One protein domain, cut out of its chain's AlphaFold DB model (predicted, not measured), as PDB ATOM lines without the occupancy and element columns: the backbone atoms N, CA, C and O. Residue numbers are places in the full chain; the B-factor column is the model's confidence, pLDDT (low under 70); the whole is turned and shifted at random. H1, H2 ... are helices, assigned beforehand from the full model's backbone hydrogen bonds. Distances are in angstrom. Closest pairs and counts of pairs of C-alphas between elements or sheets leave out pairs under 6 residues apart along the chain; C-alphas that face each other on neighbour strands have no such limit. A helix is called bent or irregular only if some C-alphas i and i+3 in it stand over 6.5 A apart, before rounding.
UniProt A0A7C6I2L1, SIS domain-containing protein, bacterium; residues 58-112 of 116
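This is residues 58 to 112 of the 116 residues of the protein "SIS domain-containing protein" of bacterium (UniProt A0A7C6I2L1). Picture one long straight helix, H1, as a shaft, with a loop of chain, residues 58 to 69, at its first end and a small head of two short helices, H2 and H3, beyond its last end. H2 and H3 pack on each other, while H1 touches neither of them, and most of the shaft, residues 73 to 83 and 85 to 89, stands free. The printed part has 55 residues with three named helices, in the order H1, H2, H3, and no named strand; the class is all helix. The whole is extended, with a radius of gyration of the C-alphas of 17.1 A, and its C-alphas span 52 by 25 by 12 A, the outline of a rod.

Find C-alpha 70 at (155.170, 153.705, 169.115); from there H1, residues 70 to 89, runs 28.3 A from first to last C-alpha, ending at C-alpha 89 at (130.059, 164.398, 176.665). Look next at residues 94 to 100, which are H2, 10.2 A from first to last C-alpha. Go on to residues 105 to 110, which are H3, 9.0 A long by the same measure, and find its last C-alpha, that of Leu 110, at (140.179, 173.219, 193.574). Before H1, residues 58 to 69 hold no named element. None of the three helices is bent or irregular.

Start from H1, which touches no helix: it is apart from H2 and apart from H3. Residues 85 to 91, of which 85 to 89 belong to H1, stand free, and the tight link of 4 residues that follows H1 takes you to H2. There you find that H2 and H3 touch, with 6 pairs of C-alphas within 8 A. Their closest C-alphas are those of His 98 and Gly 107, 5.0 A apart. The two helices run opposite ways at a steep tilt of 50 degrees, and their centres are 9.5 A apart. In the backbones of H1, H2 and H3, every O i to N i+4 pair is within hydrogen-bond range.

The two C-alphas farthest apart are those of Leu 64 and Lys 112, at 52.0 A; the first and last printed C-alphas, those of Asp 58 and Lys 112, are 47.8 A apart. The printed part has no cut. Both links between the helices, H1 to H2 and H2 to H3, are tight, with 4 residues each. In the B-factor column you find a mean pLDDT of 94.1 for the printed part, and one residue under 70, Lys 112.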
ATOM      1  N   ASP A  58     154.134 153.168 161.139       96.12
ATOM      2  CA  ASP A  58     155.120 152.701 160.157       96.12
ATOM      3  C   ASP A  58     156.163 151.761 160.775       96.12
ATOM      4  O   ASP A  58     156.451 150.695 160.233       96.12
ATOM      5  N   LYS A  59     156.736 152.153 161.919       97.12
ATOM      6  CA  LYS A  59     157.721 151.365 162.670       97.12
ATOM      7  C   LYS A  59     157.703 151.719 164.151       97.12
ATOM      8  O   LYS A  59     157.312 152.825 164.522       97.12
ATOM      9  N   GLU A  60     158.157 150.792 164.976       98.38
ATOM     10  CA  GLU A  60     158.518 151.034 166.364       98.38
ATOM     11  C   GLU A  60     159.780 151.905 166.454       98.38
ATOM     12  O   GLU A  60     160.547 152.060 165.498       98.38
ATOM     13  N   ALA A  61     159.977 152.524 167.617       97.94
ATOM     14  CA  ALA A  61     161.089 153.436 167.852       97.94
ATOM     15  C   ALA A  61     162.410 152.701 168.113       97.94
ATOM     16  O   ALA A  61     163.480 153.300 167.986       97.94
ATOM     17  N   ASP A  62     162.357 151.425 168.500       97.44
ATOM     18  CA  ASP A  62     163.553 150.631 168.730       97.44
ATOM     19  C   ASP A  62     164.229 150.225 167.412       97.44
ATOM     20  O   ASP A  62     163.601 150.060 166.368       97.44
ATOM     21  N   HIS A  63     165.546 150.040 167.463       95.94
ATOM     22  CA  HIS A  63     166.362 149.739 166.285       95.94
ATOM     23  C   HIS A  63     166.055 148.380 165.631       95.94
ATOM     24  O   HIS A  63     166.431 148.180 164.477       95.94
ATOM     25  N   LEU A  64     165.394 147.457 166.341       97.38
ATOM     26  CA  LEU A  64     165.009 146.145 165.812       97.38
ATOM     27  C   LEU A  64     163.577 146.125 165.278       97.38
ATOM     28  O   LEU A  64     163.202 145.153 164.627       97.38
ATOM     29  N   ASN A  65     162.791 147.180 165.521       95.75
ATOM     30  CA  ASN A  65     161.369 147.234 165.205       95.75
ATOM     31  C   ASN A  65     160.562 146.100 165.877       95.75
ATOM     32  O   ASN A  65     159.682 145.497 165.259       95.75
ATOM     33  N   LEU A  66     160.908 145.760 167.123       95.44
ATOM     34  CA  LEU A  66     160.308 144.649 167.873       95.44
ATOM     35  C   LEU A  66     159.645 145.099 169.172       95.44
ATOM     36  O   LEU A  66     158.659 144.493 169.594       95.44
ATOM     37  N   ALA A  67     160.199 146.114 169.833       97.75
ATOM     38  CA  ALA A  67     159.734 146.535 171.142       97.75
ATOM     39  C   ALA A  67     158.529 147.478 170.990       97.75
ATOM     40  O   ALA A  67     158.668 148.545 170.382       97.75
ATOM     41  N   PRO A  68     157.363 147.151 171.582       97.44
ATOM     42  CA  PRO A  68     156.204 148.033 171.534       97.44
ATOM     43  C   PRO A  68     156.516 149.376 172.199       97.44
ATOM     44  O   PRO A  68     156.648 149.472 173.421       97.44
ATOM     45  N   THR A  69     156.643 150.421 171.388       98.25
ATOM     46  CA  THR A  69     157.054 151.763 171.819       98.25
ATOM     47  C   THR A  69     156.139 152.811 171.202       98.25
ATOM     48  O   THR A  69     155.423 153.525 171.908       98.25
ATOM     49  N   VAL A  70     156.093 152.860 169.873       98.44
ATOM     50  CA  VAL A  70     155.170 153.705 169.115       98.44
ATOM     51  C   VAL A  70     153.751 153.187 169.293       98.44
ATOM     52  O   VAL A  70     152.849 153.962 169.603       98.44
ATOM     53  N   THR A  71     153.545 151.876 169.180       98.25
ATOM     54  CA  THR A  71     152.200 151.283 169.257       98.25
ATOM     55  C   THR A  71     151.568 151.413 170.639       98.25
ATOM     56  O   THR A  71     150.377 151.705 170.748       98.25
ATOM     57  N   THR A  72     152.354 151.279 171.708       98.19
ATOM     58  CA  THR A  72     151.882 151.507 173.083       98.19
ATOM     59  C   THR A  72     151.576 152.981 173.339       98.19
ATOM     60  O   THR A  72     150.561 153.283 173.964       98.19
ATOM     61  N   SER A  73     152.376 153.902 172.791       98.44
ATOM     62  CA  SER A  73     152.115 155.347 172.867       98.44
ATOM     63  C   SER A  73     150.840 155.750 172.116       98.44
ATOM     64  O   SER A  73     150.037 156.523 172.634       98.44
ATOM     65  N   ILE A  74     150.608 155.188 170.925       98.44
ATOM     66  CA  ILE A  74     149.359 155.388 170.174       98.44
ATOM     67  C   ILE A  74     148.171 154.854 170.974       98.44
ATOM     68  O   ILE A  74     147.157 155.537 171.099       98.44
ATOM     69  N   ALA A  75     148.287 153.656 171.547       98.19
ATOM     70  CA  ALA A  75     147.206 153.071 172.326       98.19
ATOM     71  C   ALA A  75     146.867 153.897 173.580       98.19
ATOM     72  O   ALA A  75     145.686 154.072 173.888       98.19
ATOM     73  N   LEU A  76     147.877 154.460 174.256       98.56
ATOM     74  CA  LEU A  76     147.686 155.422 175.345       98.56
ATOM     75  C   LEU A  76     146.935 156.668 174.859       98.56
ATOM     76  O   LEU A  76     145.921 157.032 175.450       98.56
ATOM     77  N   ALA A  77     147.367 157.266 173.745       98.62
ATOM     78  CA  ALA A  77     146.723 158.450 173.178       98.62
ATOM     79  C   ALA A  77     145.258 158.195 172.768       98.62
ATOM     80  O   ALA A  77     144.399 159.051 172.977       98.62
ATOM     81  N   ILE A  78     144.948 157.012 172.226       98.50
ATOM     82  CA  ILE A  78     143.565 156.594 171.941       98.50
ATOM     83  C   ILE A  78     142.758 156.504 173.241       98.50
ATOM     84  O   ILE A  78     141.628 156.989 173.293       98.50
ATOM     85  N   GLY A  79     143.331 155.910 174.292       98.31
ATOM     86  CA  GLY A  79     142.710 155.834 175.613       98.31
ATOM     87  C   GLY A  79     142.384 157.215 176.186       98.31
ATOM     88  O   GLY A  79     141.241 157.458 176.583       98.31
ATOM     89  N   ASP A  80     143.347 158.136 176.147       98.56
ATOM     90  CA  ASP A  80     143.171 159.521 176.593       98.56
ATOM     91  C   ASP A  80     142.089 160.239 175.779       98.56
ATOM     92  O   ASP A  80     141.197 160.872 176.349       98.56
ATOM     93  N   ALA A  81     142.102 160.095 174.450       98.44
ATOM     94  CA  ALA A  81     141.096 160.696 173.580       98.44
ATOM     95  C   ALA A  81     139.679 160.193 173.905       98.44
ATOM     96  O   ALA A  81     138.747 160.994 173.998       98.44
ATOM     97  N   LEU A  82     139.510 158.884 174.134       98.06
ATOM     98  CA  LEU A  82     138.228 158.300 174.536       98.06
ATOM     99  C   LEU A  82     137.773 158.817 175.907       98.06
ATOM    100  O   LEU A  82     136.607 159.193 176.064       98.06
ATOM    101  N   ALA A  83     138.676 158.864 176.888       98.06
ATOM    102  CA  ALA A  83     138.373 159.341 178.232       98.06
ATOM    103  C   ALA A  83     137.965 160.822 178.233       98.06
ATOM    104  O   ALA A  83     136.938 161.178 178.814       98.06
ATOM    105  N   VAL A  84     138.713 161.677 177.529       98.31
ATOM    106  CA  VAL A  84     138.418 163.112 177.405       98.31
ATOM    107  C   VAL A  84     137.112 163.339 176.649       98.31
ATOM    108  O   VAL A  84     136.268 164.105 177.113       98.31
ATOM    109  N   ALA A  85     136.887 162.637 175.534       98.31
ATOM    110  CA  ALA A  85     135.642 162.752 174.779       98.31
ATOM    111  C   ALA A  85     134.419 162.362 175.630       98.31
ATOM    112  O   ALA A  85     133.398 163.051 175.606       98.31
ATOM    113  N   LEU A  86     134.521 161.289 176.423       97.88
ATOM    114  CA  LEU A  86     133.465 160.878 177.352       97.88
ATOM    115  C   LEU A  86     133.275 161.870 178.501       97.88
ATOM    116  O   LEU A  86     132.132 162.154 178.857       97.88
ATOM    117  N   SER A  87     134.365 162.399 179.058       98.19
ATOM    118  CA  SER A  87     134.350 163.417 180.112       98.19
ATOM    119  C   SER A  87     133.582 164.666 179.662       98.19
ATOM    120  O   SER A  87     132.626 165.077 180.325       98.19
ATOM    121  N   ILE A  88     133.897 165.179 178.464       98.31
ATOM    122  CA  ILE A  88     133.192 166.310 177.844       98.31
ATOM    123  C   ILE A  88     131.719 165.964 177.612       98.31
ATOM    124  O   ILE A  88     130.834 166.710 178.025       98.31
ATOM    125  N   LYS A  89     131.433 164.812 176.992       98.25
ATOM    126  CA  LYS A  89     130.059 164.398 176.665       98.25
ATOM    127  C   LYS A  89     129.177 164.212 177.903       98.25
ATOM    128  O   LYS A  89     127.969 164.414 177.818       98.25
ATOM    129  N   LYS A  90     129.759 163.806 179.034       97.75
ATOM    130  CA  LYS A  90     129.053 163.634 180.311       97.75
ATOM    131  C   LYS A  90     128.978 164.914 181.146       97.75
ATOM    132  O   LYS A  90     128.326 164.889 182.183       97.75
ATOM    133  N   GLY A  91     129.619 166.002 180.714       97.44
ATOM    134  CA  GLY A  91     129.661 167.254 181.467       97.44
ATOM    135  C   GLY A  91     130.427 167.136 182.784       97.44
ATOM    136  O   GLY A  91     130.042 167.774 183.756       97.44
ATOM    137  N   PHE A  92     131.475 166.307 182.833       97.38
ATOM    138  CA  PHE A  92     132.284 166.114 184.038       97.38
ATOM    139  C   PHE A  92     132.921 167.438 184.486       97.38
ATOM    140  O   PHE A  92     133.596 168.115 183.704       97.38
ATOM    141  N   THR A  93     132.690 167.818 185.739       94.75
ATOM    142  CA  THR A  93     133.022 169.150 186.258       94.75
ATOM    143  C   THR A  93     134.326 169.174 187.059       94.75
ATOM    144  O   THR A  93     134.936 168.147 187.368       94.75
ATOM    145  N   ARG A  94     134.774 170.382 187.425       92.94
ATOM    146  CA  ARG A  94     135.918 170.562 188.337       92.94
ATOM    147  C   ARG A  94     135.585 170.046 189.736       92.94
ATOM    148  O   ARG A  94     136.452 169.497 190.408       92.94
ATOM    149  N   GLU A  95     134.339 170.213 190.159       92.00
ATOM    150  CA  GLU A  95     133.812 169.725 191.425       92.00
ATOM    151  C   GLU A  95     133.832 168.191 191.465       92.00
ATOM    152  O   GLU A  95     134.355 167.623 192.425       92.00
ATOM    153  N   ASP A  96     133.383 167.523 190.396       93.81
ATOM    154  CA  ASP A  96     133.476 166.060 190.270       93.81
ATOM    155  C   ASP A  96     134.934 165.588 190.328       93.81
ATOM    156  O   ASP A  96     135.261 164.622 191.022       93.81
ATOM    157  N   PHE A  97     135.848 166.295 189.650       93.38
ATOM    158  CA  PHE A  97     137.277 165.981 189.710       93.38
ATOM    159  C   PHE A  97     137.813 166.022 191.146       93.38
ATOM    160  O   PHE A  97     138.558 165.121 191.541       93.38
ATOM    161  N   HIS A  98     137.435 167.041 191.926       91.69
ATOM    162  CA  HIS A  98     137.858 167.186 193.319       91.69
ATOM    163  C   HIS A  98     137.336 166.044 194.204       91.69
ATOM    164  O   HIS A  98     138.108 165.523 195.006       91.69
ATOM    165  N   VAL A  99     136.089 165.589 194.010       92.69
ATOM    166  CA  VAL A  99     135.519 164.439 194.746       92.69
ATOM    167  C   VAL A  99     136.384 163.185 194.591       92.69
ATOM    168  O   VAL A  99     136.615 162.473 195.567       92.69
ATOM    169  N   TYR A 100     136.900 162.924 193.387       92.12
ATOM    170  CA  TYR A 100     137.721 161.738 193.119       92.12
ATOM    171  C   TYR A 100     139.222 161.933 193.390       92.12
ATOM    172  O   TYR A 100     139.957 160.950 193.451       92.12
ATOM    173  N   HIS A 101     139.691 163.173 193.580       91.81
ATOM    174  CA  HIS A 101     141.114 163.492 193.765       91.81
ATOM    175  C   HIS A 101     141.385 164.511 194.889       91.81
ATOM    176  O   HIS A 101     142.174 165.435 194.677       91.81
ATOM    177  N   PRO A 102     140.809 164.375 196.097       86.81
ATOM    178  CA  PRO A 102     140.826 165.451 197.092       86.81
ATOM    179  C   PRO A 102     142.241 165.787 197.599       86.81
ATOM    180  O   PRO A 102     142.586 166.949 197.783       86.81
ATOM    181  N   GLY A 103     143.107 164.780 197.768       89.38
ATOM    182  CA  GLY A 103     144.429 164.936 198.396       89.38
ATOM    183  C   GLY A 103     145.588 165.308 197.461       89.38
ATOM    184  O   GLY A 103     146.722 165.449 197.923       89.38
ATOM    185  N   GLY A 104     145.355 165.437 196.153       86.19
ATOM    186  CA  GLY A 104     146.399 165.765 195.176       86.19
ATOM    187  C   GLY A 104     146.702 167.265 195.097       86.19
ATOM    188  O   GLY A 104     145.913 168.090 195.548       86.19
ATOM    189  N   ALA A 105     147.821 167.647 194.469       87.94
ATOM    190  CA  ALA A 105     148.134 169.062 194.221       87.94
ATOM    191  C   ALA A 105     147.021 169.768 193.421       87.94
ATOM    192  O   ALA A 105     146.611 170.873 193.774       87.94
ATOM    193  N   LEU A 106     146.485 169.092 192.398       85.62
ATOM    194  CA  LEU A 106     145.341 169.577 191.625       85.62
ATOM    195  C   LEU A 106     144.072 169.640 192.481       85.62
ATOM    196  O   LEU A 106     143.442 170.689 192.518       85.62
ATOM    197  N   GLY A 107     143.742 168.581 193.226       85.31
ATOM    198  CA  GLY A 107     142.587 168.552 194.131       85.31
ATOM    199  C   GLY A 107     142.570 169.703 195.128       85.31
ATOM    200  O   GLY A 107     141.582 170.428 195.198       85.31
ATOM    201  N   ARG A 108     143.696 169.939 195.808       85.88
ATOM    202  CA  ARG A 108     143.868 171.065 196.738       85.88
ATOM    203  C   ARG A 108     143.724 172.429 196.064       85.88
ATOM    204  O   ARG A 108     143.212 173.356 196.674       85.88
ATOM    205  N   SER A 109     144.142 172.576 194.804       83.62
ATOM    206  CA  SER A 109     143.954 173.836 194.060       83.62
ATOM    207  C   SER A 109     142.482 174.144 193.747       83.62
ATOM    208  O   SER A 109     142.143 175.288 193.447       83.62
ATOM    209  N   LEU A 110     141.620 173.122 193.803       83.88
ATOM    210  CA  LEU A 110     140.179 173.219 193.574       83.88
ATOM    211  C   LEU A 110     139.386 173.425 194.868       83.88
ATOM    212  O   LEU A 110     138.208 173.772 194.790       83.88
ATOM    213  N   GLU A 111     140.009 173.260 196.042       76.75
ATOM    214  CA  GLU A 111     139.389 173.647 197.307       76.75
ATOM    215  C   GLU A 111     139.116 175.151 197.263       76.75
ATOM    216  O   GLU A 111     140.022 175.974 197.089       76.75
ATOM    217  N   LYS A 112     137.839 175.527 197.375       66.88
ATOM    218  CA  LYS A 112     137.439 176.932 197.413       66.88
ATOM    219  C   LYS A 112     138.190 177.607 198.559       66.88
ATOM    220  O   LYS A 112     137.870 177.382 199.723       66.88
TER     221      LYS A 112